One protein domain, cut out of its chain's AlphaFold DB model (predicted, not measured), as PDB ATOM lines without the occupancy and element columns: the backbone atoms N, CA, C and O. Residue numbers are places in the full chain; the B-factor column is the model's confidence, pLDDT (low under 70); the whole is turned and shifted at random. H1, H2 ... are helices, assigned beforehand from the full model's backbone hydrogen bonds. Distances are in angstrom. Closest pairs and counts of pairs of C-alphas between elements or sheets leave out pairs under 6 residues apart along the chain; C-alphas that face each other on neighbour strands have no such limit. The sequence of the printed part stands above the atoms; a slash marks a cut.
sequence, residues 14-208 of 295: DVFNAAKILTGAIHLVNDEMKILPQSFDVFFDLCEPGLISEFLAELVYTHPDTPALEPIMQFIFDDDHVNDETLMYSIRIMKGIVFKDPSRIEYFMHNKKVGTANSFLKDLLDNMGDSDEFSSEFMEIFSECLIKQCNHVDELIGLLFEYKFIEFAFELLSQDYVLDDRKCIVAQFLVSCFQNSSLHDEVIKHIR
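AT A GLANCE: This is residues 14 to 208 of the 295 residues of an uncharacterized protein of Trichomonas vaginalis (UniProt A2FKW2). The printed part winds in stacked turns: H1, H2, H4, H7 and H10 stand side by side in a row, running the same way, and the shorter H3, H6 and H8 run back along one side of it. H5 makes a corner with the last residues of H4 and H7, 94 to 98 and 144 to 148, H9 packs on H10, and H11 lies at the end of the row opposite H1. The printed part has 195 residues, with eleven named helices, H1 to H11 in order, and no named strand; the class is all helix. It is compact, with a radius of gyration of the C-alphas of 17.4 A, and elongated, spanning 56 by 36 by 28 A.

HOW THE PARTS SIT: H1, residues 14 to 29, touches H2, residues 49 to 62, at a shallow tilt of 19 degrees, the same way; their closest C-alphas, of Ala 18 and Ile 52, are 7.1 A apart. H2 touches H4, residues 84 to 98, at 31 degrees, the same way, closest at C-alphas 57 and 93, 5.0 A. H4 is the hub, touching five helices. H3, residues 69 to 76, forms a hairpin with H4, touching its residues 86 to 90 alone, closest at C-alphas 76 and 86, 6.0 A. H5, residues 102 to 110, touches H6, residues 120 to 127, about perpendicular at 73 degrees, closest at C-alphas 108 and 121, 5.2 A. H4 touches H7, residues 132 to 148, at a shallow tilt of 12 degrees, the same way, closest at C-alphas 95 and 141, 5.9 A. H7 and H8, residues 153 to 162, are a hairpin that only just touches, with 3 pairs of C-alphas within 8 A, the closest 146 and 153, 6.6 A, and with residues 142 to 146 of H7 alone. H7 touches H10, residues 180 to 195, the same way at 35.2 degrees, only just steep, closest at C-alphas 143 and 189, 5.1 A. H9, residues 165 to 174, is a hairpin with H10, touching its residues 183 to 190 alone, closest at C-alphas 173 and 183, 5.5 A. H11, residues 200 to 206, touches H10 at its residues 190 to 194 alone, closest at C-alphas 194 and 200, 4.5 A. Every O i to N i+4 pair is within hydrogen-bond range in the helices other than H1, with 11 of 12, and H5, with 2 of 5 beside 6 of 6 O i to N i+3 pairs.

IN THESE COORDINATES: H1 begins at C-alpha 14 (35.146, -25.703, -44.247) and is 23.1 A long. H2 measures 20.2 A, H4 20.8 A, H7 24.5 A and H10 22.5 A. H11 ends at C-alpha 206 (-2.791, -24.904, -15.954).

THE WHOLE: The C-alphas farthest apart, of Glu 32 and Arg 208, are 57.7 A apart. The printed part has no cut. The link from H1 to H2 is long, residues 30 to 48. The mean pLDDT of the printed part is 81.6; it is under 70 at residues 31 to 41, 67, 76 to 82, 113 to 117 and 151.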
ATOM      1  N   ASP A  14      35.789 -25.813 -45.561       73.81
ATOM      2  CA  ASP A  14      35.146 -25.703 -44.247       73.81
ATOM      3  C   ASP A  14      36.148 -25.424 -43.126       73.81
ATOM      4  O   ASP A  14      35.942 -24.528 -42.312       73.81
ATOM      5  N   VAL A  15      37.273 -26.150 -43.085       78.38
ATOM      6  CA  VAL A  15      38.324 -25.909 -42.081       78.38
ATOM      7  C   VAL A  15      38.930 -24.514 -42.242       78.38
ATOM      8  O   VAL A  15      39.211 -23.845 -41.246       78.38
ATOM      9  N   PHE A  16      39.124 -24.051 -43.479       79.50
ATOM     10  CA  PHE A  16      39.631 -22.709 -43.756       79.50
ATOM     11  C   PHE A  16      38.633 -21.620 -43.336       79.50
ATOM     12  O   PHE A  16      39.026 -20.654 -42.677       79.50
ATOM     13  N   ASN A  17      37.349 -21.791 -43.653       79.31
ATOM     14  CA  ASN A  17      36.273 -20.873 -43.289       79.31
ATOM     15  C   ASN A  17      36.065 -20.836 -41.771       79.31
ATOM     16  O   ASN A  17      36.045 -19.756 -41.182       79.31
ATOM     17  N   ALA A  18      36.054 -21.996 -41.110       80.62
ATOM     18  CA  ALA A  18      36.051 -22.103 -39.655       80.62
ATOM     19  C   ALA A  18      37.248 -21.363 -39.039       80.62
ATOM     20  O   ALA A  18      37.074 -20.528 -38.155       80.62
ATOM     21  N   ALA A  19      38.468 -21.593 -39.535       78.31
ATOM     22  CA  ALA A  19      39.658 -20.895 -39.049       78.31
ATOM     23  C   ALA A  19      39.569 -19.371 -39.249       78.31
ATOM     24  O   ALA A  19      39.995 -18.617 -38.371       78.31
ATOM     25  N   LYS A  20      38.993 -18.903 -40.365       78.25
ATOM     26  CA  LYS A  20      38.759 -17.479 -40.651       78.25
ATOM     27  C   LYS A  20      37.790 -16.850 -39.642       78.25
ATOM     28  O   LYS A  20      38.110 -15.797 -39.084       78.25
ATOM     29  N   ILE A  21      36.671 -17.520 -39.360       77.50
ATOM     30  CA  ILE A  21      35.665 -17.099 -38.373       77.50
ATOM     31  C   ILE A  21      36.277 -17.041 -36.970       77.50
ATOM     32  O   ILE A  21      36.216 -16.009 -36.303       77.50
ATOM     33  N   LEU A  22      36.943 -18.120 -36.547       78.19
ATOM     34  CA  LEU A  22      37.585 -18.220 -35.233       78.19
ATOM     35  C   LEU A  22      38.681 -17.167 -35.057       78.19
ATOM     36  O   LEU A  22      38.789 -16.558 -33.997       78.19
ATOM     37  N   THR A  23      39.468 -16.909 -36.103       76.56
ATOM     38  CA  THR A  23      40.475 -15.841 -36.088       76.56
ATOM     39  C   THR A  23      39.803 -14.485 -35.898       76.56
ATOM     40  O   THR A  23      40.231 -13.729 -35.031       76.56
ATOM     41  N   GLY A  24      38.727 -14.195 -36.637       75.69
ATOM     42  CA  GLY A  24      37.938 -12.974 -36.457       75.69
ATOM     43  C   GLY A  24      37.423 -12.816 -35.025       75.69
ATOM     44  O   GLY A  24      37.614 -11.762 -34.422       75.69
ATOM     45  N   ALA A  25      36.863 -13.881 -34.452       75.88
ATOM     46  CA  ALA A  25      36.375 -13.893 -33.078       75.88
ATOM     47  C   ALA A  25      37.498 -13.667 -32.047       75.88
ATOM     48  O   ALA A  25      37.351 -12.842 -31.153       75.88
ATOM     49  N   ILE A  26      38.655 -14.319 -32.198       75.81
ATOM     50  CA  ILE A  26      39.818 -14.134 -31.308       75.81
ATOM     51  C   ILE A  26      40.325 -12.681 -31.327       75.81
ATOM     52  O   ILE A  26      40.764 -12.165 -30.302       75.81
ATOM     53  N   HIS A  27      40.252 -11.988 -32.465       76.19
ATOM     54  CA  HIS A  27      40.651 -10.576 -32.524       76.19
ATOM     55  C   HIS A  27      39.711  -9.672 -31.711       76.19
ATOM     56  O   HIS A  27      40.171  -8.667 -31.171       76.19
ATOM     57  N   LEU A  28      38.433 -10.046 -31.554       72.56
ATOM     58  CA  LEU A  28      37.472  -9.303 -30.730       72.56
ATOM     59  C   LEU A  28      37.836  -9.294 -29.242       72.56
ATOM     60  O   LEU A  28      37.448  -8.364 -28.538       72.56
ATOM     61  N   VAL A  29      38.569 -10.306 -28.765       74.62
ATOM     62  CA  VAL A  29      38.981 -10.406 -27.356       74.62
ATOM     63  C   VAL A  29      40.396  -9.887 -27.080       74.62
ATOM     64  O   VAL A  29      40.753  -9.696 -25.923       74.62
ATOM     65  N   ASN A  30      41.198  -9.635 -28.121       71.06
ATOM     66  CA  ASN A  30      42.613  -9.247 -28.004       71.06
ATOM     67  C   ASN A  30      42.890  -7.754 -28.292       71.06
ATOM     68  O   ASN A  30      44.049  -7.380 -28.454       71.06
ATOM     69  N   ASP A  31      41.861  -6.906 -28.399       59.44
ATOM     70  CA  ASP A  31      41.960  -5.467 -28.736       59.44
ATOM     71  C   ASP A  31      42.653  -5.139 -30.081       59.44
ATOM     72  O   ASP A  31      42.879  -3.972 -30.423       59.44
ATOM     73  N   GLU A  32      42.931  -6.139 -30.922       56.66
ATOM     74  CA  GLU A  32      43.391  -5.948 -32.299       56.66
ATOM     75  C   GLU A  32      42.180  -5.638 -33.190       56.66
ATOM     76  O   GLU A  32      41.687  -6.474 -33.942       56.66
ATOM     77  N   MET A  33      41.675  -4.406 -33.070       49.28
ATOM     78  CA  MET A  33      40.407  -3.892 -33.613       49.28
ATOM     79  C   MET A  33      40.342  -3.781 -35.156       49.28
ATOM     80  O   MET A  33      39.803  -2.825 -35.711       49.28
ATOM     81  N   LYS A  34      40.899  -4.745 -35.890       51.50
ATOM     82  CA  LYS A  34      40.597  -4.965 -37.305       51.50
ATOM     83  C   LYS A  34      39.752  -6.218 -37.421       51.50
ATOM     84  O   LYS A  34      40.206  -7.249 -37.907       51.50
ATOM     85  N   ILE A  35      38.497  -6.097 -36.997       49.59
ATOM     86  CA  ILE A  35      37.456  -7.007 -37.462       49.59
ATOM     87  C   ILE A  35      37.489  -6.894 -38.984       49.59
ATOM     88  O   ILE A  35      37.294  -5.807 -39.528       49.59
ATOM     89  N   LEU A  36      37.828  -7.976 -39.678       51.25
ATOM     90  CA  LEU A  36      37.549  -8.064 -41.101       51.25
ATOM     91  C   LEU A  36      36.052  -8.380 -41.185       51.25
ATOM     92  O   LEU A  36      35.687  -9.505 -40.849       51.25
ATOM     93  N   PRO A  37      35.179  -7.435 -41.588       48.88
ATOM     94  CA  PRO A  37      33.738  -7.682 -41.702       48.88
ATOM     95  C   PRO A  37      33.404  -8.927 -42.544       48.88
ATOM     96  O   PRO A  37      32.394  -9.560 -42.310       48.88
ATOM     97  N   GLN A  38      34.314  -9.351 -43.427       53.88
ATOM     98  CA  GLN A  38      34.183 -10.534 -44.285       53.88
ATOM     99  C   GLN A  38      34.471 -11.886 -43.605       53.88
ATOM    100  O   GLN A  38      34.470 -12.922 -44.276       53.88
ATOM    101  N   SER A  39      34.870 -11.918 -42.329       59.00
ATOM    102  CA  SER A  39      35.284 -13.170 -41.673       59.00
ATOM    103  C   SER A  39      34.121 -14.077 -41.311       59.00
ATOM    104  O   SER A  39      34.344 -15.272 -41.158       59.00
ATOM    105  N   PHE A  40      32.919 -13.522 -41.197       63.31
ATOM    106  CA  PHE A  40      31.765 -14.239 -40.695       63.31
ATOM    107  C   PHE A  40      30.711 -14.558 -41.775       63.31
ATOM    108  O   PHE A  40      29.947 -15.494 -41.584       63.31
ATOM    109  N   ASP A  41      30.755 -13.916 -42.951       66.25
ATOM    110  CA  ASP A  41      29.838 -14.158 -44.087       66.25
ATOM    111  C   ASP A  41      29.710 -15.640 -44.502       66.25
ATOM    112  O   ASP A  41      28.680 -16.053 -45.016       66.25
ATOM    113  N   VAL A  42      30.751 -16.444 -44.260       70.56
ATOM    114  CA  VAL A  42      30.814 -17.879 -44.599       70.56
ATOM    115  C   VAL A  42      30.355 -18.798 -43.461       70.56
ATOM    116  O   VAL A  42      30.476 -20.013 -43.570       70.56
ATOM    117  N   PHE A  43      29.876 -18.250 -42.339       74.06
ATOM    118  CA  PHE A  43      29.436 -19.033 -41.179       74.06
ATOM    119  C   PHE A  43      28.248 -19.932 -41.518       74.06
ATOM    120  O   PHE A  43      28.250 -21.103 -41.148       74.06
ATOM    121  N   PHE A  44      27.276 -19.397 -42.260       72.00
ATOM    122  CA  PHE A  44      26.095 -20.141 -42.704       72.00
ATOM    123  C   PHE A  44      26.402 -21.126 -43.840       72.00
ATOM    124  O   PHE A  44      25.602 -22.015 -44.105       72.00
ATOM    125  N   ASP A  45      27.578 -21.012 -44.465       73.62
ATOM    126  CA  ASP A  45      28.045 -21.935 -45.501       73.62
ATOM    127  C   ASP A  45      28.839 -23.126 -44.924       73.62
ATOM    128  O   ASP A  45      29.214 -24.027 -45.674       73.62
ATOM    129  N   LEU A  46      29.123 -23.146 -43.612       72.94
ATOM    130  CA  LEU A  46      29.856 -24.248 -42.979       72.94
ATOM    131  C   LEU A  46      29.006 -25.521 -42.908       72.94
ATOM    132  O   LEU A  46      27.832 -25.473 -42.548       72.94
ATOM    133  N   CYS A  47      29.632 -26.689 -43.086       73.44
ATOM    134  CA  CYS A  47      28.950 -27.967 -42.837       73.44
ATOM    135  C   CYS A  47      28.526 -28.173 -41.365       73.44
ATOM    136  O   CYS A  47      27.530 -28.848 -41.108       73.44
ATOM    137  N   GLU A  48      29.257 -27.609 -40.391       74.19
ATOM    138  CA  GLU A  48      28.934 -27.711 -38.956       74.19
ATOM    139  C   GLU A  48      29.064 -26.362 -38.209       74.19
ATOM    140  O   GLU A  48      29.951 -26.194 -37.361       74.19
ATOM    141  N   PRO A  49      28.160 -25.387 -38.427       75.75
ATOM    142  CA  PRO A  49      28.230 -24.087 -37.745       75.75
ATOM    143  C   PRO A  49      27.983 -24.193 -36.224       75.75
ATOM    144  O   PRO A  49      28.363 -23.316 -35.440       75.75
ATOM    145  N   GLY A  50      27.396 -25.309 -35.770       74.56
ATOM    146  CA  GLY A  50      27.173 -25.608 -34.353       74.56
ATOM    147  C   GLY A  50      28.462 -25.679 -33.527       74.56
ATOM    148  O   GLY A  50      28.510 -25.104 -32.442       74.56
ATOM    149  N   LEU A  51      29.534 -26.284 -34.055       75.56
ATOM    150  CA  LEU A  51      30.824 -26.361 -33.350       75.56
ATOM    151  C   LEU A  51      31.455 -24.980 -33.143       75.56
ATOM    152  O   LEU A  51      32.101 -24.717 -32.129       75.56
ATOM    153  N   ILE A  52      31.259 -24.083 -34.108       82.19
ATOM    154  CA  ILE A  52      31.736 -22.707 -34.009       82.19
ATOM    155  C   ILE A  52      30.902 -21.929 -32.992       82.19
ATOM    156  O   ILE A  52      31.468 -21.183 -32.200       82.19
ATOM    157  N   SER A  53      29.589 -22.158 -32.943       82.06
ATOM    158  CA  SER A  53      28.701 -21.558 -31.937       82.06
ATOM    159  C   SER A  53      29.166 -21.875 -30.506       82.06
ATOM    160  O   SER A  53      29.298 -20.975 -29.679       82.06
ATOM    161  N   GLU A  54      29.511 -23.134 -30.218       82.19
ATOM    162  CA  GLU A  54      30.048 -23.532 -28.907       82.19
ATOM    163  C   GLU A  54      31.365 -22.819 -28.569       82.19
ATOM    164  O   GLU A  54      31.560 -22.354 -27.442       82.19
ATOM    165  N   PHE A  55      32.262 -22.683 -29.551       83.81
ATOM    166  CA  PHE A  55      33.505 -21.939 -29.367       83.81
ATOM    167  C   PHE A  55      33.250 -20.456 -29.083       83.81
ATOM    168  O   PHE A  55      33.875 -19.888 -28.190       83.81
ATOM    169  N   LEU A  56      32.341 -19.818 -29.825       83.62
ATOM    170  CA  LEU A  56      31.992 -18.410 -29.625       83.62
ATOM    171  C   LEU A  56      31.424 -18.182 -28.217       83.62
ATOM    172  O   LEU A  56      31.817 -17.224 -27.549       83.62
ATOM    173  N   ALA A  57      30.587 -19.101 -27.727       86.12
ATOM    174  CA  ALA A  57      30.088 -19.075 -26.355       86.12
ATOM    175  C   ALA A  57      31.219 -19.201 -25.315       86.12
ATOM    176  O   ALA A  57      31.255 -18.443 -24.345       86.12
ATOM    177  N   GLU A  58      32.170 -20.124 -25.511       86.19
ATOM    178  CA  GLU A  58      33.357 -20.262 -24.650       86.19
ATOM    179  C   GLU A  58      34.220 -18.999 -24.648       86.19
ATOM    180  O   GLU A  58      34.679 -18.554 -23.593       86.19
ATOM    181  N   LEU A  59      34.428 -18.404 -25.819       83.44
ATOM    182  CA  LEU A  59      35.253 -17.216 -25.980       83.44
ATOM    183  C   LEU A  59      34.672 -16.028 -25.205       83.44
ATOM    184  O   LEU A  59      35.392 -15.402 -24.428       83.44
ATOM    185  N   VAL A  60      33.369 -15.770 -25.365       82.06
ATOM    186  CA  VAL A  60      32.655 -14.730 -24.610       82.06
ATOM    187  C   VAL A  60      32.729 -14.996 -23.112       82.06
ATOM    188  O   VAL A  60      33.034 -14.094 -22.334       82.06
ATOM    189  N   TYR A  61      32.444 -16.231 -22.700       82.19
ATOM    190  CA  TYR A  61      32.407 -16.591 -21.289       82.19
ATOM    191  C   TYR A  61      33.767 -16.386 -20.605       82.19
ATOM    192  O   TYR A  61      33.840 -15.863 -19.495       82.19
ATOM    193  N   THR A  62      34.855 -16.769 -21.278       83.00
ATOM    194  CA  THR A  62      36.219 -16.670 -20.739       83.00
ATOM    195  C   THR A  62      36.813 -15.261 -20.797       83.00
ATOM    196  O   THR A  62      37.787 -14.998 -20.091       83.00
ATOM    197  N   HIS A  63      36.225 -14.345 -21.575       82.81
ATOM    198  CA  HIS A  63      36.704 -12.968 -21.752       82.81
ATOM    199  C   HIS A  63      35.578 -11.940 -21.523       82.81
ATOM    200  O   HIS A  63      35.255 -11.155 -22.421       82.81
ATOM    201  N   PRO A  64      34.978 -11.910 -20.319       73.06
ATOM    202  CA  PRO A  64      33.753 -11.157 -20.053       73.06
ATOM    203  C   PRO A  64      33.912  -9.633 -20.107       73.06
ATOM    204  O   PRO A  64      32.911  -8.933 -20.236       73.06
ATOM    205  N   ASP A  65      35.142  -9.126 -19.990       73.44
ATOM    206  CA  ASP A  65      35.454  -7.690 -20.008       73.44
ATOM    207  C   ASP A  65      35.653  -7.138 -21.432       73.44
ATOM    208  O   ASP A  65      35.903  -5.947 -21.618       73.44
ATOM    209  N   THR A  66      35.556  -7.998 -22.448       72.00
ATOM    210  CA  THR A  66      35.742  -7.623 -23.853       72.00
ATOM    211  C   THR A  66      34.402  -7.281 -24.505       72.00
ATOM    212  O   THR A  66      33.363  -7.823 -24.122       72.00
ATOM    213  N   PRO A  67      34.380  -6.421 -25.541       69.44
ATOM    214  CA  PRO A  67      33.148  -6.127 -26.261       69.44
ATOM    215  C   PRO A  67      32.662  -7.301 -27.126       69.44
ATOM    216  O   PRO A  67      31.629  -7.153 -27.759       69.44
ATOM    217  N   ALA A  68      33.367  -8.442 -27.173       72.75
ATOM    218  CA  ALA A  68      33.190  -9.508 -28.162       72.75
ATOM    219  C   ALA A  68      31.764 -10.064 -28.271       72.75
ATOM    220  O   ALA A  68      31.340 -10.419 -29.368       72.75
ATOM    221  N   LEU A  69      31.014 -10.100 -27.167       76.25
ATOM    222  CA  LEU A  69      29.639 -10.590 -27.171       76.25
ATOM    223  C   LEU A  69      28.734  -9.768 -28.104       76.25
ATOM    224  O   LEU A  69      27.988 -10.352 -28.877       76.25
ATOM    225  N   GLU A  70      28.828  -8.436 -28.095       75.94
ATOM    226  CA  GLU A  70      27.933  -7.584 -28.895       75.94
ATOM    227  C   GLU A  70      28.130  -7.806 -30.415       75.94
ATOM    228  O   GLU A  70      27.146  -8.136 -31.077       75.94
ATOM    229  N   PRO A  71      29.355  -7.753 -30.983       75.88
ATOM    230  CA  PRO A  71      29.600  -8.050 -32.394       75.88
ATOM    231  C   PRO A  71      29.314  -9.498 -32.793       75.88
ATOM    232  O   PRO A  71      28.874  -9.727 -33.912       75.88
ATOM    233  N   ILE A  72      29.561 -10.477 -31.909       77.06
ATOM    234  CA  ILE A  72      29.241 -11.885 -32.194       77.06
ATOM    235  C   ILE A  72      27.728 -12.053 -32.350       77.06
ATOM    236  O   ILE A  72      27.283 -12.680 -33.306       77.06
ATOM    237  N   MET A  73      26.939 -11.462 -31.450       76.00
ATOM    238  CA  MET A  73      25.482 -11.559 -31.539       76.00
ATOM    239  C   MET A  73      24.922 -10.729 -32.700       76.00
ATOM    240  O   MET A  73      24.038 -11.224 -33.382       76.00
ATOM    241  N   GLN A  74      25.449  -9.527 -32.981       74.31
ATOM    242  CA  GLN A  74      25.060  -8.732 -34.167       74.31
ATOM    243  C   GLN A  74      25.349  -9.449 -35.476       74.31
ATOM    244  O   GLN A  74      24.595  -9.309 -36.426       74.31
ATOM    245  N   PHE A  75      26.441 -10.208 -35.533       71.00
ATOM    246  CA  PHE A  75      26.763 -10.974 -36.722       71.00
ATOM    247  C   PHE A  75      25.749 -12.108 -36.964       71.00
ATOM    248  O   PHE A  75      25.318 -12.331 -38.091       71.00
ATOM    249  N   ILE A  76      25.379 -12.840 -35.916       69.25
ATOM    250  CA  ILE A  76      24.492 -14.007 -36.049       69.25
ATOM    251  C   ILE A  76      23.035 -13.562 -36.189       69.25
ATOM    252  O   ILE A  76      22.248 -14.212 -36.872       69.25
ATOM    253  N   PHE A  77      22.698 -12.434 -35.572       69.12
ATOM    254  CA  PHE A  77      21.399 -11.789 -35.630       69.12
ATOM    255  C   PHE A  77      21.494 -10.514 -36.480       69.12
ATOM    256  O   PHE A  77      21.400  -9.398 -35.965       69.12
ATOM    257  N   ASP A  78      21.744 -10.690 -37.779       66.94
ATOM    258  CA  ASP A  78      21.662  -9.616 -38.772       66.94
ATOM    259  C   ASP A  78      20.267  -9.635 -39.420       66.94
ATOM    260  O   ASP A  78      19.831 -10.673 -39.931       66.94
ATOM    261  N   ASP A  79      19.563  -8.498 -39.388       58.06
ATOM    262  CA  ASP A  79      18.178  -8.332 -39.866       58.06
ATOM    263  C   ASP A  79      18.012  -8.757 -41.337       58.06
ATOM    264  O   ASP A  79      16.948  -9.233 -41.737       58.06
ATOM    265  N   ASP A  80      19.072  -8.638 -42.142       56.53
ATOM    266  CA  ASP A  80      19.057  -9.039 -43.550       56.53
ATOM    267  C   ASP A  80      19.030 -10.574 -43.739       56.53
ATOM    268  O   ASP A  80      18.747 -11.054 -44.845       56.53
ATOM    269  N   HIS A  81      19.307 -11.361 -42.688       57.94
ATOM    270  CA  HIS A  81      19.490 -12.820 -42.736       57.94
ATOM    271  C   HIS A  81      18.713 -13.603 -41.661       57.94
ATOM    272  O   HIS A  81      18.976 -14.792 -41.491       57.94
ATOM    273  N   VAL A  82      17.738 -13.003 -40.965       68.31
ATOM    274  CA  VAL A  82      16.940 -13.715 -39.945       68.31
ATOM    275  C   VAL A  82      16.160 -14.874 -40.577       68.31
ATOM    276  O   VAL A  82      15.199 -14.679 -41.323       68.31
ATOM    277  N   ASN A  83      16.589 -16.096 -40.269       75.31
ATOM    278  CA  ASN A  83      15.915 -17.339 -40.615       75.31
ATOM    279  C   ASN A  83      16.024 -18.326 -39.441       75.31
ATOM    280  O   ASN A  83      16.708 -18.061 -38.451       75.31
ATOM    281  N   ASP A  84      15.363 -19.477 -39.550       79.75
ATOM    282  CA  ASP A  84      15.319 -20.453 -38.458       79.75
ATOM    283  C   ASP A  84      16.723 -20.934 -38.018       79.75
ATOM    284  O   ASP A  84      16.979 -21.143 -36.831       79.75
ATOM    285  N   GLU A  85      17.675 -21.065 -38.944       78.69
ATOM    286  CA  GLU A  85      19.038 -21.501 -38.623       78.69
ATOM    287  C   GLU A  85      19.801 -20.427 -37.839       78.69
ATOM    288  O   GLU A  85      20.431 -20.732 -36.822       78.69
ATOM    289  N   THR A  86      19.710 -19.160 -38.253       77.69
ATOM    290  CA  THR A  86      20.394 -18.049 -37.569       77.69
ATOM    291  C   THR A  86      19.848 -17.823 -36.156       77.69
ATOM    292  O   THR A  86      20.615 -17.607 -35.207       77.69
ATOM    293  N   LEU A  87      18.530 -17.976 -35.985       81.38
ATOM    294  CA  LEU A  87      17.869 -17.964 -34.680       81.38
ATOM    295  C   LEU A  87      18.377 -19.110 -33.800       81.38
ATOM    296  O   LEU A  87      18.734 -18.888 -32.640       81.38
ATOM    297  N   MET A  88      18.495 -20.321 -34.352       85.31
ATOM    298  CA  MET A  88      18.974 -21.477 -33.597       85.31
ATOM    299  C   MET A  88      20.420 -21.304 -33.122       85.31
ATOM    300  O   MET A  88      20.736 -21.596 -31.968       85.31
ATOM    301  N   TYR A  89      21.317 -20.796 -33.972       83.75
ATOM    302  CA  TYR A  89      22.702 -20.533 -33.566       83.75
ATOM    303  C   TYR A  89      22.792 -19.462 -32.475       83.75
ATOM    304  O   TYR A  89      23.546 -19.630 -31.513       83.75
ATOM    305  N   SER A  90      21.969 -18.414 -32.565       84.00
ATOM    306  CA  SER A  90      21.862 -17.383 -31.527       84.00
ATOM    307  C   SER A  90      21.448 -17.973 -30.177       84.00
ATOM    308  O   SER A  90      22.078 -17.699 -29.151       84.00
ATOM    309  N   ILE A  91      20.429 -18.838 -30.183       88.06
ATOM    310  CA  ILE A  91      19.939 -19.531 -28.988       88.06
ATOM    311  C   ILE A  91      21.021 -20.457 -28.418       88.06
ATOM    312  O   ILE A  91      21.266 -20.431 -27.213       88.06
ATOM    313  N   ARG A  92      21.737 -21.212 -29.263       88.06
ATOM    314  CA  ARG A  92      22.832 -22.100 -28.830       88.06
ATOM    315  C   ARG A  92      23.978 -21.345 -28.163       88.06
ATOM    316  O   ARG A  92      24.491 -21.805 -27.142       88.06
ATOM    317  N   ILE A  93      24.370 -20.185 -28.690       87.06
ATOM    318  CA  ILE A  93      25.414 -19.356 -28.070       87.06
ATOM    319  C   ILE A  93      24.948 -18.820 -26.723       87.06
ATOM    320  O   ILE A  93      25.668 -18.947 -25.729       87.06
ATOM    321  N   MET A  94      23.734 -18.270 -26.673       89.44
ATOM    322  CA  MET A  94      23.132 -17.797 -25.430       89.44
ATOM    323  C   MET A  94      23.078 -18.918 -24.387       89.44
ATOM    324  O   MET A  94      23.543 -18.721 -23.267       89.44
ATOM    325  N   LYS A  95      22.603 -20.110 -24.760       91.31
ATOM    326  CA  LYS A  95      22.576 -21.301 -23.900       91.31
ATOM    327  C   LYS A  95      23.963 -21.659 -23.376       91.31
ATOM    328  O   LYS A  95      24.138 -21.815 -22.170       91.31
ATOM    329  N   GLY A  96      24.966 -21.717 -24.256       89.88
ATOM    330  CA  GLY A  96      26.351 -22.021 -23.888       89.88
ATOM    331  C   GLY A  96      26.959 -21.031 -22.886       89.88
ATOM    332  O   GLY A  96      27.783 -21.423 -22.057       89.88
ATOM    333  N   ILE A  97      26.536 -19.765 -22.926       89.12
ATOM    334  CA  ILE A  97      26.946 -18.726 -21.970       89.12
ATOM    335  C   ILE A  97      26.155 -18.853 -20.658       89.12
ATOM    336  O   ILE A  97      26.753 -18.925 -19.583       89.12
ATOM    337  N   VAL A  98      24.822 -18.916 -20.738       90.69
ATOM    338  CA  VAL A  98      23.915 -18.936 -19.576       90.69
ATOM    339  C   VAL A  98      24.122 -20.186 -18.721       90.69
ATOM    340  O   VAL A  98      24.138 -20.086 -17.501       90.69
ATOM    341  N   PHE A  99      24.369 -21.355 -19.313       90.94
ATOM    342  CA  PHE A  99      24.613 -22.581 -18.541       90.94
ATOM    343  C   PHE A  99      25.867 -22.513 -17.668       90.94
ATOM    344  O   PHE A  99      25.909 -23.095 -16.578       90.94
ATOM    345  N   LYS A 100      26.878 -21.761 -18.106       89.31
ATOM    346  CA  LYS A 100      28.094 -21.540 -17.320       89.31
ATOM    347  C   LYS A 100      27.897 -20.462 -16.261       89.31
ATOM    348  O   LYS A 100      28.339 -20.640 -15.129       89.31
ATOM    349  N   ASP A 101      27.201 -19.384 -16.607       87.81
ATOM    350  CA  ASP A 101      26.903 -18.268 -15.707       87.81
ATOM    351  C   ASP A 101      25.485 -17.721 -15.960       87.81
ATOM    352  O   ASP A 101      25.301 -16.847 -16.814       87.81
ATOM    353  N   PRO A 102      24.469 -18.185 -15.201       89.00
ATOM    354  CA  PRO A 102      23.084 -17.779 -15.435       89.00
ATOM    355  C   PRO A 102      22.801 -16.301 -15.188       89.00
ATOM    356  O   PRO A 102      21.780 -15.796 -15.645       89.00
ATOM    357  N   SER A 103      23.692 -15.576 -14.500       85.12
ATOM    358  CA  SER A 103      23.548 -14.124 -14.347       85.12
ATOM    359  C   SER A 103      23.662 -13.387 -15.686       85.12
ATOM    360  O   SER A 103      23.072 -12.323 -15.856       85.12
ATOM    361  N   ARG A 104      24.322 -13.994 -16.684       85.75
ATOM    362  CA  ARG A 104      24.482 -13.433 -18.032       85.75
ATOM    363  C   ARG A 104      23.178 -13.297 -18.802       85.75
ATOM    364  O   ARG A 104      23.165 -12.576 -19.796       85.75
ATOM    365  N   ILE A 105      22.087 -13.911 -18.340       87.38
ATOM    366  CA  ILE A 105      20.764 -13.681 -18.924       87.38
ATOM    367  C   ILE A 105      20.375 -12.194 -18.896       87.38
ATOM    368  O   ILE A 105      19.766 -11.712 -19.847       87.38
ATOM    369  N   GLU A 106      20.821 -11.442 -17.880       85.00
ATOM    370  CA  GLU A 106      20.602  -9.993 -17.751       85.00
ATOM    371  C   GLU A 106      21.108  -9.233 -18.984       85.00
ATOM    372  O   GLU A 106      20.413  -8.377 -19.534       85.00
ATOM    373  N   TYR A 107      22.288  -9.607 -19.488       83.44
ATOM    374  CA  TYR A 107      22.846  -8.995 -20.689       83.44
ATOM    375  C   TYR A 107      21.895  -9.150 -21.879       83.44
ATOM    376  O   TYR A 107      21.613  -8.174 -22.570       83.44
ATOM    377  N   PHE A 108      21.355 -10.347 -22.102       86.50
ATOM    378  CA  PHE A 108      20.432 -10.605 -23.212       86.50
ATOM    379  C   PHE A 108      19.068  -9.928 -23.006       86.50
ATOM    380  O   PHE A 108      18.413  -9.540 -23.972       86.50
ATOM    381  N   MET A 109      18.654  -9.729 -21.754       85.69
ATOM    382  CA  MET A 109      17.404  -9.056 -21.397       85.69
ATOM    383  C   MET A 109      17.454  -7.535 -21.545       85.69
ATOM    384  O   MET A 109      16.415  -6.922 -21.791       85.69
ATOM    385  N   HIS A 110      18.629  -6.915 -21.402       83.06
ATOM    386  CA  HIS A 110      18.770  -5.453 -21.418       83.06
ATOM    387  C   HIS A 110      19.571  -4.909 -22.599       83.06
ATOM    388  O   HIS A 110      19.522  -3.701 -22.853       83.06
ATOM    389  N   ASN A 111      20.286  -5.752 -23.344       75.31
ATOM    390  CA  ASN A 111      20.988  -5.311 -24.540       75.31
ATOM    391  C   ASN A 111      19.988  -5.004 -25.665       75.31
ATOM    392  O   ASN A 111      19.330  -5.899 -26.186       75.31
ATOM    393  N   LYS A 112      19.901  -3.718 -26.025       71.56
ATOM    394  CA  LYS A 112      19.085  -3.180 -27.132       71.56
ATOM    395  C   LYS A 112      19.906  -2.767 -28.354       71.56
ATOM    396  O   LYS A 112      19.415  -2.077 -29.235       71.56
ATOM    397  N   LYS A 113      21.210  -3.040 -28.337       65.19
ATOM    398  CA  LYS A 113      22.124  -2.679 -29.425       65.19
ATOM    399  C   LYS A 113      22.233  -3.778 -30.479       65.19
ATOM    400  O   LYS A 113      22.802  -3.539 -31.539       65.19
ATOM    401  N   VAL A 114      21.732  -4.971 -30.171       61.72
ATOM    402  CA  VAL A 114      21.647  -6.114 -31.077       61.72
ATOM    403  C   VAL A 114      20.161  -6.352 -31.332       61.72
ATOM    404  O   VAL A 114      19.485  -6.831 -30.425       61.72
ATOM    405  N   GLY A 115      19.659  -5.944 -32.500       53.84
ATOM    406  CA  GLY A 115      18.244  -6.072 -32.872       53.84
ATOM    407  C   GLY A 115      17.451  -4.758 -32.916       53.84
ATOM    408  O   GLY A 115      18.001  -3.680 -33.172       53.84
ATOM    409  N   THR A 116      16.135  -4.871 -32.714       56.34
ATOM    410  CA  THR A 116      15.145  -3.798 -32.903       56.34
ATOM    411  C   THR A 116      15.066  -2.861 -31.678       56.34
ATOM    412  O   THR A 116      15.994  -2.749 -30.886       56.34
ATOM    413  N   ALA A 117      13.965  -2.117 -31.487       60.97
ATOM    414  CA  ALA A 117      13.773  -1.276 -30.293       60.97
ATOM    415  C   ALA A 117      13.626  -2.084 -28.978       60.97
ATOM    416  O   ALA A 117      13.666  -1.500 -27.881       60.97
ATOM    417  N   ASN A 118      13.420  -3.399 -29.094       70.88
ATOM    418  CA  ASN A 118      13.306  -4.348 -27.994       70.88
ATOM    419  C   ASN A 118      14.691  -4.805 -27.494       70.88
ATOM    420  O   ASN A 118      15.726  -4.295 -27.914       70.88
ATOM    421  N   SER A 119      14.715  -5.681 -26.487       80.75
ATOM    422  CA  SER A 119      15.954  -6.349 -26.084       80.75
ATOM    423  C   SER A 119      16.196  -7.595 -26.922       80.75
ATOM    424  O   SER A 119      15.240  -8.218 -27.375       80.75
ATOM    425  N   PHE A 120      17.458  -8.000 -27.041       81.62
ATOM    426  CA  PHE A 120      17.867  -9.176 -27.806       81.62
ATOM    427  C   PHE A 120      17.054 -10.438 -27.470       81.62
ATOM    428  O   PHE A 120      16.572 -11.129 -28.362       81.62
ATOM    429  N   LEU A 121      16.845 -10.728 -26.178       86.81
ATOM    430  CA  LEU A 121      16.039 -11.880 -25.765       86.81
ATOM    431  C   LEU A 121      14.584 -11.767 -26.240       86.81
ATOM    432  O   LEU A 121      14.017 -12.762 -26.677       86.81
ATOM    433  N   LYS A 122      13.981 -10.574 -26.167       87.12
ATOM    434  CA  LYS A 122      12.618 -10.357 -26.668       87.12
ATOM    435  C   LYS A 122      12.551 -10.509 -28.180       87.12
ATOM    436  O   LYS A 122      11.648 -11.176 -28.654       87.12
ATOM    437  N   ASP A 123      13.528  -9.975 -28.910       84.88
ATOM    438  CA  ASP A 123      13.588 -10.147 -30.361       84.88
ATOM    439  C   ASP A 123      13.672 -11.634 -30.741       84.88
ATOM    440  O   ASP A 123      12.955 -12.072 -31.636       84.88
ATOM    441  N   LEU A 124      14.469 -12.450 -30.039       86.12
ATOM    442  CA  LEU A 124      14.489 -13.890 -30.310       86.12
ATOM    443  C   LEU A 124      13.150 -14.575 -29.994       86.12
ATOM    444  O   LEU A 124      12.714 -15.433 -30.757       86.12
ATOM    445  N   LEU A 125      12.503 -14.210 -28.885       88.56
ATOM    446  CA  LEU A 125      11.206 -14.768 -28.496       88.56
ATOM    447  C   LEU A 125      10.088 -14.362 -29.472       88.56
ATOM    448  O   LEU A 125       9.264 -15.193 -29.839       88.56
ATOM    449  N   ASP A 126      10.084 -13.115 -29.943       86.88
ATOM    450  CA  ASP A 126       9.123 -12.605 -30.927       86.88
ATOM    451  C   ASP A 126       9.275 -13.300 -32.294       86.88
ATOM    452  O   ASP A 126       8.294 -13.463 -33.025       86.88
ATOM    453  N   ASN A 127      10.490 -13.743 -32.637       83.50
ATOM    454  CA  ASN A 127      10.792 -14.408 -33.907       83.50
ATOM    455  C   ASN A 127      10.733 -15.946 -33.848       83.50
ATOM    456  O   ASN A 127      10.870 -16.589 -34.884       83.50
ATOM    457  N   MET A 128      10.505 -16.559 -32.680       82.44
ATOM    458  CA  MET A 128      10.542 -18.024 -32.541       82.44
ATOM    459  C   MET A 128       9.349 -18.750 -33.201       82.44
ATOM    460  O   MET A 128       9.414 -19.953 -33.458       82.44
ATOM    461  N   GLY A 129       8.245 -18.042 -33.462       77.94
ATOM    462  CA  GLY A 129       7.008 -18.639 -33.979       77.94
ATOM    463  C   GLY A 129       6.466 -19.777 -33.098       77.94
ATOM    464  O   GLY A 129       6.705 -19.815 -31.895       77.94
ATOM    465  N   ASP A 130       5.758 -20.732 -33.709       76.69
ATOM    466  CA  ASP A 130       5.166 -21.894 -33.015       76.69
ATOM    467  C   ASP A 130       6.108 -23.122 -32.989       76.69
ATOM    468  O   ASP A 130       5.663 -24.271 -32.926       76.69
ATOM    469  N   SER A 131       7.424 -22.908 -33.101       85.62
ATOM    470  CA  SER A 131       8.412 -23.992 -33.166       85.62
ATOM    471  C   SER A 131       8.597 -24.672 -31.808       85.62
ATOM    472  O   SER A 131       8.982 -24.038 -30.816       85.62
ATOM    473  N   ASP A 132       8.379 -25.988 -31.767       83.31
ATOM    474  CA  ASP A 132       8.617 -26.802 -30.573       83.31
ATOM    475  C   ASP A 132      10.110 -26.869 -30.220       83.31
ATOM    476  O   ASP A 132      10.467 -26.859 -29.042       83.31
ATOM    477  N   GLU A 133      10.983 -26.871 -31.230       88.31
ATOM    478  CA  GLU A 133      12.433 -26.871 -31.053       88.31
ATOM    479  C   GLU A 133      12.916 -25.595 -30.361       88.31
ATOM    480  O   GLU A 133      13.501 -25.686 -29.280       88.31
ATOM    481  N   PHE A 134      12.601 -24.411 -30.905       89.50
ATOM    482  CA  PHE A 134      13.016 -23.139 -30.297       89.50
ATOM    483  C   PHE A 134      12.480 -22.990 -28.877       89.50
ATOM    484  O   PHE A 134      13.216 -22.630 -27.958       89.50
ATOM    485  N   SER A 135      11.206 -23.317 -28.685       90.25
ATOM    486  CA  SER A 135      10.567 -23.194 -27.381       90.25
ATOM    487  C   SER A 135      11.200 -24.114 -26.342       90.25
ATOM    488  O   SER A 135      11.398 -23.692 -25.204       90.25
ATOM    489  N   SER A 136      11.554 -25.349 -26.721       91.62
ATOM    490  CA  SER A 136      12.232 -26.278 -25.813       91.62
ATOM    491  C   SER A 136      13.616 -25.769 -25.400       91.62
ATOM    492  O   SER A 136      13.949 -25.814 -24.218       91.62
ATOM    493  N   GLU A 137      14.376 -25.174 -26.321       92.81
ATOM    494  CA  GLU A 137      15.679 -24.579 -26.006       92.81
ATOM    495  C   GLU A 137      15.548 -23.401 -25.026       92.81
ATOM    496  O   GLU A 137      16.298 -23.315 -24.050       92.81
ATOM    497  N   PHE A 138      14.554 -22.523 -25.213       93.88
ATOM    498  CA  PHE A 138      14.271 -21.447 -24.256       93.88
ATOM    499  C   PHE A 138      13.852 -21.971 -22.886       93.88
ATOM    500  O   PHE A 138      14.317 -21.460 -21.866       93.88
ATOM    501  N   MET A 139      13.008 -23.004 -22.845       95.44
ATOM    502  CA  MET A 139      12.611 -23.650 -21.596       95.44
ATOM    503  C   MET A 139      13.826 -24.196 -20.839       95.44
ATOM    504  O   MET A 139      13.898 -24.038 -19.620       95.44
ATOM    505  N   GLU A 140      14.815 -24.765 -21.529       95.00
ATOM    506  CA  GLU A 140      16.055 -25.236 -20.905       95.00
ATOM    507  C   GLU A 140      16.875 -24.078 -20.309       95.00
ATOM    508  O   GLU A 140      17.282 -24.128 -19.146       95.00
ATOM    509  N   ILE A 141      17.049 -22.989 -21.068       93.94
ATOM    510  CA  ILE A 141      17.748 -21.772 -20.620       93.94
ATOM    511  C   ILE A 141      17.058 -21.171 -19.389       93.94
ATOM    512  O   ILE A 141      17.711 -20.822 -18.404       93.94
ATOM    513  N   PHE A 142      15.729 -21.065 -19.416       94.12
ATOM    514  CA  PHE A 142      14.955 -20.506 -18.311       94.12
ATOM    515  C   PHE A 142      14.963 -21.407 -17.080       94.12
ATOM    516  O   PHE A 142      15.063 -20.895 -15.965       94.12
ATOM    517  N   SER A 143      14.929 -22.730 -17.261       93.94
ATOM    518  CA  SER A 143      15.059 -23.698 -16.163       93.94
ATOM    519  C   SER A 143      16.346 -23.475 -15.382       93.94
ATOM    520  O   SER A 143      16.318 -23.389 -14.155       93.94
ATOM    521  N   GLU A 144      17.461 -23.306 -16.091       92.94
ATOM    522  CA  GLU A 144      18.764 -23.073 -15.477       92.94
ATOM    523  C   GLU A 144      18.785 -21.775 -14.653       92.94
ATOM    524  O   GLU A 144      19.252 -21.755 -13.509       92.94
ATOM    525  N   CYS A 145      18.214 -20.695 -15.193       91.81
ATOM    526  CA  CYS A 145      18.086 -19.420 -14.486       91.81
ATOM    527  C   CYS A 145      17.203 -19.526 -13.230       91.81
ATOM    528  O   CYS A 145      17.541 -18.948 -12.192       91.81
ATOM    529  N   LEU A 146      16.096 -20.273 -13.305       91.00
ATOM    530  CA  LEU A 146      15.189 -20.499 -12.175       91.00
ATOM    531  C   LEU A 146      15.859 -21.324 -11.068       91.00
ATOM    532  O   LEU A 146      15.738 -20.975  -9.893       91.00
ATOM    533  N   ILE A 147      16.591 -22.381 -11.431       88.50
ATOM    534  CA  ILE A 147      17.288 -23.261 -10.482       88.50
ATOM    535  C   ILE A 147      18.402 -22.501  -9.757       88.50
ATOM    536  O   ILE A 147      18.516 -22.585  -8.533       88.50
ATOM    537  N   LYS A 148      19.225 -21.744 -10.495       85.88
ATOM    538  CA  LYS A 148      20.364 -21.012  -9.922       85.88
ATOM    539  C   LYS A 148      19.979 -19.694  -9.232       85.88
ATOM    540  O   LYS A 148      20.852 -19.073  -8.635       85.88
ATOM    541  N   GLN A 149      18.706 -19.289  -9.285       78.19
ATOM    542  CA  GLN A 149      18.164 -18.072  -8.663       78.19
ATOM    543  C   GLN A 149      18.971 -16.803  -8.995       78.19
ATOM    544  O   GLN A 149      19.529 -16.152  -8.111       78.19
ATOM    545  N   CYS A 150      19.067 -16.448 -10.278       78.50
ATOM    546  CA  CYS A 150      19.797 -15.245 -10.687       78.50
ATOM    547  C   CYS A 150      19.113 -13.936 -10.217       78.50
ATOM    548  O   CYS A 150      17.929 -13.903  -9.887       78.50
ATOM    549  N   ASN A 151      19.855 -12.821 -10.199       69.69
ATOM    550  CA  ASN A 151      19.371 -11.531  -9.673       69.69
ATOM    551  C   ASN A 151      18.132 -10.960 -10.403       69.69
ATOM    552  O   ASN A 151      17.469 -10.082  -9.861       69.69
ATOM    553  N   HIS A 152      17.812 -11.465 -11.601       74.25
ATOM    554  CA  HIS A 152      16.728 -10.982 -12.472       74.25
ATOM    555  C   HIS A 152      15.614 -12.014 -12.684       74.25
ATOM    556  O   HIS A 152      14.881 -11.953 -13.671       74.25
ATOM    557  N   VAL A 153      15.458 -12.963 -11.755       79.88
ATOM    558  CA  VAL A 153      14.400 -13.984 -11.825       79.88
ATOM    559  C   VAL A 153      13.003 -13.365 -11.964       79.88
ATOM    560  O   VAL A 153      12.189 -13.909 -12.699       79.88
ATOM    561  N   ASP A 154      12.724 -12.209 -11.354       85.00
ATOM    562  CA  ASP A 154      11.406 -11.562 -11.461       85.00
ATOM    563  C   ASP A 154      11.098 -11.046 -12.877       85.00
ATOM    564  O   ASP A 154       9.983 -11.210 -13.377       85.00
ATOM    565  N   GLU A 155      12.080 -10.451 -13.558       88.12
ATOM    566  CA  GLU A 155      11.911 -10.007 -14.946       88.12
ATOM    567  C   GLU A 155      11.783 -11.210 -15.891       88.12
ATOM    568  O   GLU A 155      10.966 -11.192 -16.813       88.12
ATOM    569  N   LEU A 156      12.545 -12.280 -15.627       89.44
ATOM    570  CA  LEU A 156      12.449 -13.543 -16.356       89.44
ATOM    571  C   LEU A 156      11.049 -14.153 -16.218       89.44
ATOM    572  O   LEU A 156      10.444 -14.549 -17.209       89.44
ATOM    573  N   ILE A 157      10.504 -14.176 -14.999       91.19
ATOM    574  CA  ILE A 157       9.131 -14.610 -14.719       91.19
ATOM    575  C   ILE A 157       8.124 -13.764 -15.509       91.19
ATOM    576  O   ILE A 157       7.169 -14.308 -16.064       91.19
ATOM    577  N   GLY A 158       8.357 -12.452 -15.618       91.56
ATOM    578  CA  GLY A 158       7.564 -11.568 -16.472       91.56
ATOM    579  C   GLY A 158       7.498 -12.049 -17.926       91.56
ATOM    580  O   GLY A 158       6.405 -12.122 -18.488       91.56
ATOM    581  N   LEU A 159       8.635 -12.452 -18.503       91.31
ATOM    582  CA  LEU A 159       8.694 -13.020 -19.857       91.31
ATOM    583  C   LEU A 159       7.975 -14.372 -19.953       91.31
ATOM    584  O   LEU A 159       7.238 -14.603 -20.909       91.31
ATOM    585  N   LEU A 160       8.125 -15.246 -18.954       93.25
ATOM    586  CA  LEU A 160       7.430 -16.540 -18.932       93.25
ATOM    587  C   LEU A 160       5.906 -16.377 -19.011       93.25
ATOM    588  O   LEU A 160       5.239 -17.162 -19.689       93.25
ATOM    589  N   PHE A 161       5.359 -15.354 -18.348       93.38
ATOM    590  CA  PHE A 161       3.938 -15.023 -18.434       93.38
ATOM    591  C   PHE A 161       3.563 -14.335 -19.748       93.38
ATOM    592  O   PHE A 161       2.546 -14.697 -20.337       93.38
ATOM    593  N   GLU A 162       4.366 -13.374 -20.215       92.56
ATOM    594  CA  GLU A 162       4.129 -12.636 -21.468       92.56
ATOM    595  C   GLU A 162       4.007 -13.589 -22.667       92.56
ATOM    596  O   GLU A 162       3.067 -13.472 -23.452       92.56
ATOM    597  N   TYR A 163       4.889 -14.588 -22.735       91.81
ATOM    598  CA  TYR A 163       4.957 -15.571 -23.821       91.81
ATOM    599  C   TYR A 163       4.271 -16.906 -23.489       91.81
ATOM    600  O   TYR A 163       4.376 -17.862 -24.251       91.81
ATOM    601  N   LYS A 164       3.549 -16.988 -22.363       92.88
ATOM    602  CA  LYS A 164       2.749 -18.162 -21.964       92.88
ATOM    603  C   LYS A 164       3.516 -19.494 -21.954       92.88
ATOM    604  O   LYS A 164       2.946 -20.549 -22.240       92.88
ATOM    605  N   PHE A 165       4.787 -19.477 -21.556       93.56
ATOM    606  CA  PHE A 165       5.654 -20.661 -21.595       93.56
ATOM    607  C   PHE A 165       5.100 -21.857 -20.806       93.56
ATOM    608  O   PHE A 165       5.282 -22.997 -21.219       93.56
ATOM    609  N   ILE A 166       4.396 -21.621 -19.692       94.06
ATOM    610  CA  ILE A 166       3.792 -22.695 -18.883       94.06
ATOM    611  C   ILE A 166       2.636 -23.378 -19.629       94.06
ATOM    612  O   ILE A 166       2.551 -24.605 -19.626       94.06
ATOM    613  N   GLU A 167       1.756 -22.604 -20.274       92.06
ATOM    614  CA  GLU A 167       0.643 -23.137 -21.075       92.06
ATOM    615  C   GLU A 167       1.202 -23.962 -22.241       92.06
ATOM    616  O   GLU A 167       0.856 -25.134 -22.397       92.06
ATOM    617  N   PHE A 168       2.168 -23.392 -22.968       92.06
ATOM    618  CA  PHE A 168       2.815 -24.054 -24.097       92.06
ATOM    619  C   PHE A 168       3.579 -25.325 -23.692       92.06
ATOM    620  O   PHE A 168       3.555 -26.326 -24.405       92.06
ATOM    621  N   ALA A 169       4.203 -25.345 -22.511       94.19
ATOM    622  CA  ALA A 169       4.867 -26.535 -21.984       94.19
ATOM    623  C   ALA A 169       3.890 -27.712 -21.799       94.19
ATOM    624  O   ALA A 169       4.194 -28.841 -22.188       94.19
ATOM    625  N   PHE A 170       2.692 -27.473 -21.259       91.62
ATOM    626  CA  PHE A 170       1.686 -28.535 -21.137       91.62
ATOM    627  C   PHE A 170       1.130 -28.989 -22.486       91.62
ATOM    628  O   PHE A 170       0.833 -30.179 -22.648       91.62
ATOM    629  N   GLU A 171       1.009 -28.074 -23.451       90.19
ATOM    630  CA  GLU A 171       0.645 -28.421 -24.823       90.19
ATOM    631  C   GLU A 171       1.689 -29.362 -25.426       90.19
ATOM    632  O   GLU A 171       1.333 -30.484 -25.783       90.19
ATOM    633  N   LEU A 172       2.972 -28.980 -25.440       90.88
ATOM    634  CA  LEU A 172       4.063 -29.800 -25.984       90.88
ATOM    635  C   LEU A 172       4.152 -31.182 -25.335       90.88
ATOM    636  O   LEU A 172       4.318 -32.189 -26.025       90.88
ATOM    637  N   LEU A 173       4.007 -31.251 -24.010       90.31
ATOM    638  CA  LEU A 173       4.071 -32.513 -23.276       90.31
ATOM    639  C   LEU A 173       2.937 -33.477 -23.670       90.31
ATOM    640  O   LEU A 173       3.118 -34.695 -23.626       90.31
ATOM    641  N   SER A 174       1.795 -32.934 -24.099       85.56
ATOM    642  CA  SER A 174       0.600 -33.689 -24.493       85.56
ATOM    643  C   SER A 174       0.572 -34.092 -25.973       85.56
ATOM    644  O   SER A 174      -0.291 -34.877 -26.359       85.56
ATOM    645  N   GLN A 175       1.469 -33.567 -26.817       87.31
ATOM    646  CA  GLN A 175       1.487 -33.863 -28.254       87.31
ATOM    647  C   GLN A 175       2.256 -35.154 -28.556       87.31
ATOM    648  O   GLN A 175       3.410 -35.316 -28.160       87.31
ATOM    649  N   ASP A 176       1.662 -36.065 -29.325       84.69
ATOM    650  CA  ASP A 176       2.299 -37.345 -29.680       84.69
ATOM    651  C   ASP A 176       3.484 -37.194 -30.646       84.69
ATOM    652  O   ASP A 176       4.369 -38.045 -30.670       84.69
ATOM    653  N   TYR A 177       3.518 -36.121 -31.445       86.25
ATOM    654  CA  TYR A 177       4.572 -35.896 -32.440       86.25
ATOM    655  C   TYR A 177       5.861 -35.297 -31.856       86.25
ATOM    656  O   TYR A 177       6.882 -35.283 -32.541       86.25
ATOM    657  N   VAL A 178       5.824 -34.788 -30.619       87.94
ATOM    658  CA  VAL A 178       6.995 -34.190 -29.963       87.94
ATOM    659  C   VAL A 178       7.916 -35.305 -29.475       87.94
ATOM    660  O   VAL A 178       7.479 -36.229 -28.787       87.94
ATOM    661  N   LEU A 179       9.198 -35.201 -29.824       89.94
ATOM    662  CA  LEU A 179      10.227 -36.172 -29.450       89.94
ATOM    663  C   LEU A 179      10.378 -36.275 -27.926       89.94
ATOM    664  O   LEU A 179      10.323 -35.267 -27.219       89.94
ATOM    665  N   ASP A 180      10.646 -37.483 -27.423       89.81
ATOM    666  CA  ASP A 180      10.779 -37.732 -25.981       89.81
ATOM    667  C   ASP A 180      11.905 -36.902 -25.331       89.81
ATOM    668  O   ASP A 180      11.742 -36.430 -24.207       89.81
ATOM    669  N   ASP A 181      13.010 -36.648 -26.043       89.69
ATOM    670  CA  ASP A 181      14.103 -35.793 -25.551       89.69
ATOM    671  C   ASP A 181      13.628 -34.346 -25.315       89.69
ATOM    672  O   ASP A 181      13.947 -33.740 -24.292       89.69
ATOM    673  N   ARG A 182      12.777 -33.816 -26.205       91.38
ATOM    674  CA  ARG A 182      12.164 -32.485 -26.042       91.38
ATOM    675  C   ARG A 182      11.143 -32.485 -24.913       91.38
ATOM    676  O   ARG A 182      11.143 -31.579 -24.087       91.38
ATOM    677  N   LYS A 183      10.313 -33.530 -24.814       92.62
ATOM    678  CA  LYS A 183       9.393 -33.699 -23.678       92.62
ATOM    679  C   LYS A 183      10.140 -33.737 -22.349       92.62
ATOM    680  O   LYS A 183       9.613 -33.245 -21.355       92.62
ATOM    681  N   CYS A 184      11.354 -34.289 -22.318       92.31
ATOM    682  CA  CYS A 184      12.195 -34.309 -21.124       92.31
ATOM    683  C   CYS A 184      12.570 -32.891 -20.683       92.31
ATOM    684  O   CYS A 184      12.349 -32.541 -19.524       92.31
ATOM    685  N   ILE A 185      13.035 -32.059 -21.619       94.19
ATOM    686  CA  ILE A 185      13.346 -30.642 -21.373       94.19
ATOM    687  C   ILE A 185      12.105 -29.896 -20.863       94.19
ATOM    688  O   ILE A 185      12.152 -29.217 -19.839       94.19
ATOM    689  N   VAL A 186      10.963 -30.086 -21.528       95.19
ATOM    690  CA  VAL A 186       9.685 -29.462 -21.157       95.19
ATOM    691  C   VAL A 186       9.238 -29.880 -19.748       95.19
ATOM    692  O   VAL A 186       8.832 -29.043 -18.942       95.19
ATOM    693  N   ALA A 187       9.331 -31.169 -19.418       94.88
ATOM    694  CA  ALA A 187       8.959 -31.677 -18.101       94.88
ATOM    695  C   ALA A 187       9.899 -31.152 -17.002       94.88
ATOM    696  O   ALA A 187       9.432 -30.790 -15.923       94.88
ATOM    697  N   GLN A 188      11.203 -31.061 -17.275       94.31
ATOM    698  CA  GLN A 188      12.174 -30.456 -16.357       94.31
ATOM    699  C   GLN A 188      11.880 -28.973 -16.122       94.31
ATOM    700  O   GLN A 188      11.866 -28.535 -14.974       94.31
ATOM    701  N   PHE A 189      11.541 -28.229 -17.174       96.56
ATOM    702  CA  PHE A 189      11.127 -26.835 -17.055       96.56
ATOM    703  C   PHE A 189       9.899 -26.653 -16.163       96.56
ATOM    704  O   PHE A 189       9.894 -25.795 -15.275       96.56
ATOM    705  N   LEU A 190       8.877 -27.496 -16.329       95.62
ATOM    706  CA  LEU A 190       7.704 -27.483 -15.454       95.62
ATOM    707  C   LEU A 190       8.077 -27.777 -13.994       95.62
ATOM    708  O   LEU A 190       7.564 -27.117 -13.091       95.62
ATOM    709  N   VAL A 191       9.002 -28.711 -13.746       93.62
ATOM    710  CA  VAL A 191       9.530 -28.982 -12.398       93.62
ATOM    711  C   VAL A 191      10.247 -27.759 -11.818       93.62
ATOM    712  O   VAL A 191       9.979 -27.392 -10.673       93.62
ATOM    713  N   SER A 192      11.102 -27.086 -12.592       93.81
ATOM    714  CA  SER A 192      11.759 -25.843 -12.167       93.81
ATOM    715  C   SER A 192      10.743 -24.748 -11.832       93.81
ATOM    716  O   SER A 192      10.898 -24.042 -10.834       93.81
ATOM    717  N   CYS A 193       9.656 -24.644 -12.603       94.25
ATOM    718  CA  CYS A 193       8.559 -23.724 -12.311       94.25
ATOM    719  C   CYS A 193       7.818 -24.097 -11.016       94.25
ATOM    720  O   CYS A 193       7.531 -23.221 -10.207       94.25
ATOM    721  N   PHE A 194       7.559 -25.385 -10.761       89.94
ATOM    722  CA  PHE A 194       6.934 -25.847  -9.513       89.94
ATOM    723  C   PHE A 194       7.747 -25.526  -8.261       89.94
ATOM    724  O   PHE A 194       7.172 -25.278  -7.198       89.94
ATOM    725  N   GLN A 195       9.074 -25.581  -8.374       88.25
ATOM    726  CA  GLN A 195      10.000 -25.284  -7.282       88.25
ATOM    727  C   GLN A 195      10.121 -23.780  -7.013       88.25
ATOM    728  O   GLN A 195      10.507 -23.383  -5.912       88.25
ATOM    729  N   ASN A 196       9.776 -22.940  -7.989       90.06
ATOM    730  CA  ASN A 196       9.765 -21.497  -7.830       90.06
ATOM    731  C   ASN A 196       8.447 -21.032  -7.183       90.06
ATOM    732  O   ASN A 196       7.364 -21.208  -7.740       90.06
ATOM    733  N   SER A 197       8.534 -20.386  -6.016       86.94
ATOM    734  CA  SER A 197       7.359 -19.954  -5.244       86.94
ATOM    735  C   SER A 197       6.423 -19.008  -5.997       86.94
ATOM    736  O   SER A 197       5.227 -19.011  -5.734       86.94
ATOM    737  N   SER A 198       6.950 -18.200  -6.918       89.38
ATOM    738  CA  SER A 198       6.170 -17.225  -7.687       89.38
ATOM    739  C   SER A 198       5.448 -17.851  -8.883       89.38
ATOM    740  O   SER A 198       4.478 -17.280  -9.378       89.38
ATOM    741  N   LEU A 199       5.911 -19.016  -9.350       92.19
ATOM    742  CA  LEU A 199       5.340 -19.737 -10.491       92.19
ATOM    743  C   LEU A 199       4.466 -20.919 -10.063       92.19
ATOM    744  O   LEU A 199       3.588 -21.318 -10.821       92.19
ATOM    745  N   HIS A 200       4.671 -21.451  -8.855       89.62
ATOM    746  CA  HIS A 200       3.998 -22.640  -8.330       89.62
ATOM    747  C   HIS A 200       2.481 -22.645  -8.564       89.62
ATOM    748  O   HIS A 200       1.951 -23.543  -9.220       89.62
ATOM    749  N   ASP A 201       1.792 -21.607  -8.081       87.62
ATOM    750  CA  ASP A 201       0.338 -21.487  -8.210       87.62
ATOM    751  C   ASP A 201      -0.098 -21.356  -9.670       87.62
ATOM    752  O   ASP A 201      -1.185 -21.800 -10.037       87.62
ATOM    753  N   GLU A 202       0.728 -20.741 -10.518       90.12
ATOM    754  CA  GLU A 202       0.409 -20.604 -11.934       90.12
ATOM    755  C   GLU A 202       0.501 -21.948 -12.653       90.12
ATOM    756  O   GLU A 202      -0.427 -22.307 -13.374       90.12
ATOM    757  N   VAL A 203       1.547 -22.739 -12.400       91.00
ATOM    758  CA  VAL A 203       1.671 -24.089 -12.970       91.00
ATOM    759  C   VAL A 203       0.466 -24.950 -12.593       91.00
ATOM    760  O   VAL A 203      -0.124 -25.594 -13.459       91.00
ATOM    761  N   ILE A 204       0.042 -24.908 -11.328       87.69
ATOM    762  CA  ILE A 204      -1.118 -25.666 -10.839       87.69
ATOM    763  C   ILE A 204      -2.401 -25.280 -11.581       87.69
ATOM    764  O   ILE A 204      -3.152 -26.163 -11.991       87.69
ATOM    765  N   LYS A 205      -2.651 -23.983 -11.810       87.75
ATOM    766  CA  LYS A 205      -3.855 -23.522 -12.531       87.75
ATOM    767  C   LYS A 205      -3.958 -24.090 -13.947       87.75
ATOM    768  O   LYS A 205      -5.073 -24.267 -14.446       87.75
ATOM    769  N   HIS A 206      -2.825 -24.357 -14.596       88.94
ATOM    770  CA  HIS A 206      -2.791 -24.904 -15.954       88.94
ATOM    771  C   HIS A 206      -2.988 -26.421 -15.998       88.94
ATOM    772  O   HIS A 206      -3.413 -26.946 -17.026       88.94
ATOM    773  N   ILE A 207      -2.813 -27.137 -14.882       87.75
ATOM    774  CA  ILE A 207      -3.071 -28.580 -14.809       87.75
ATOM    775  C   ILE A 207      -4.563 -28.835 -14.594       87.75
ATOM    776  O   ILE A 207      -5.057 -29.086 -13.497       87.75
ATOM    777  N   ARG A 208      -5.318 -28.803 -15.691       83.94
ATOM    778  CA  ARG A 208      -6.718 -29.247 -15.695       83.94
ATOM    779  C   ARG A 208      -6.793 -30.768 -15.573       83.94
ATOM    780  O   ARG A 208      -5.875 -31.474 -15.983       83.94
TER     781      ARG A 208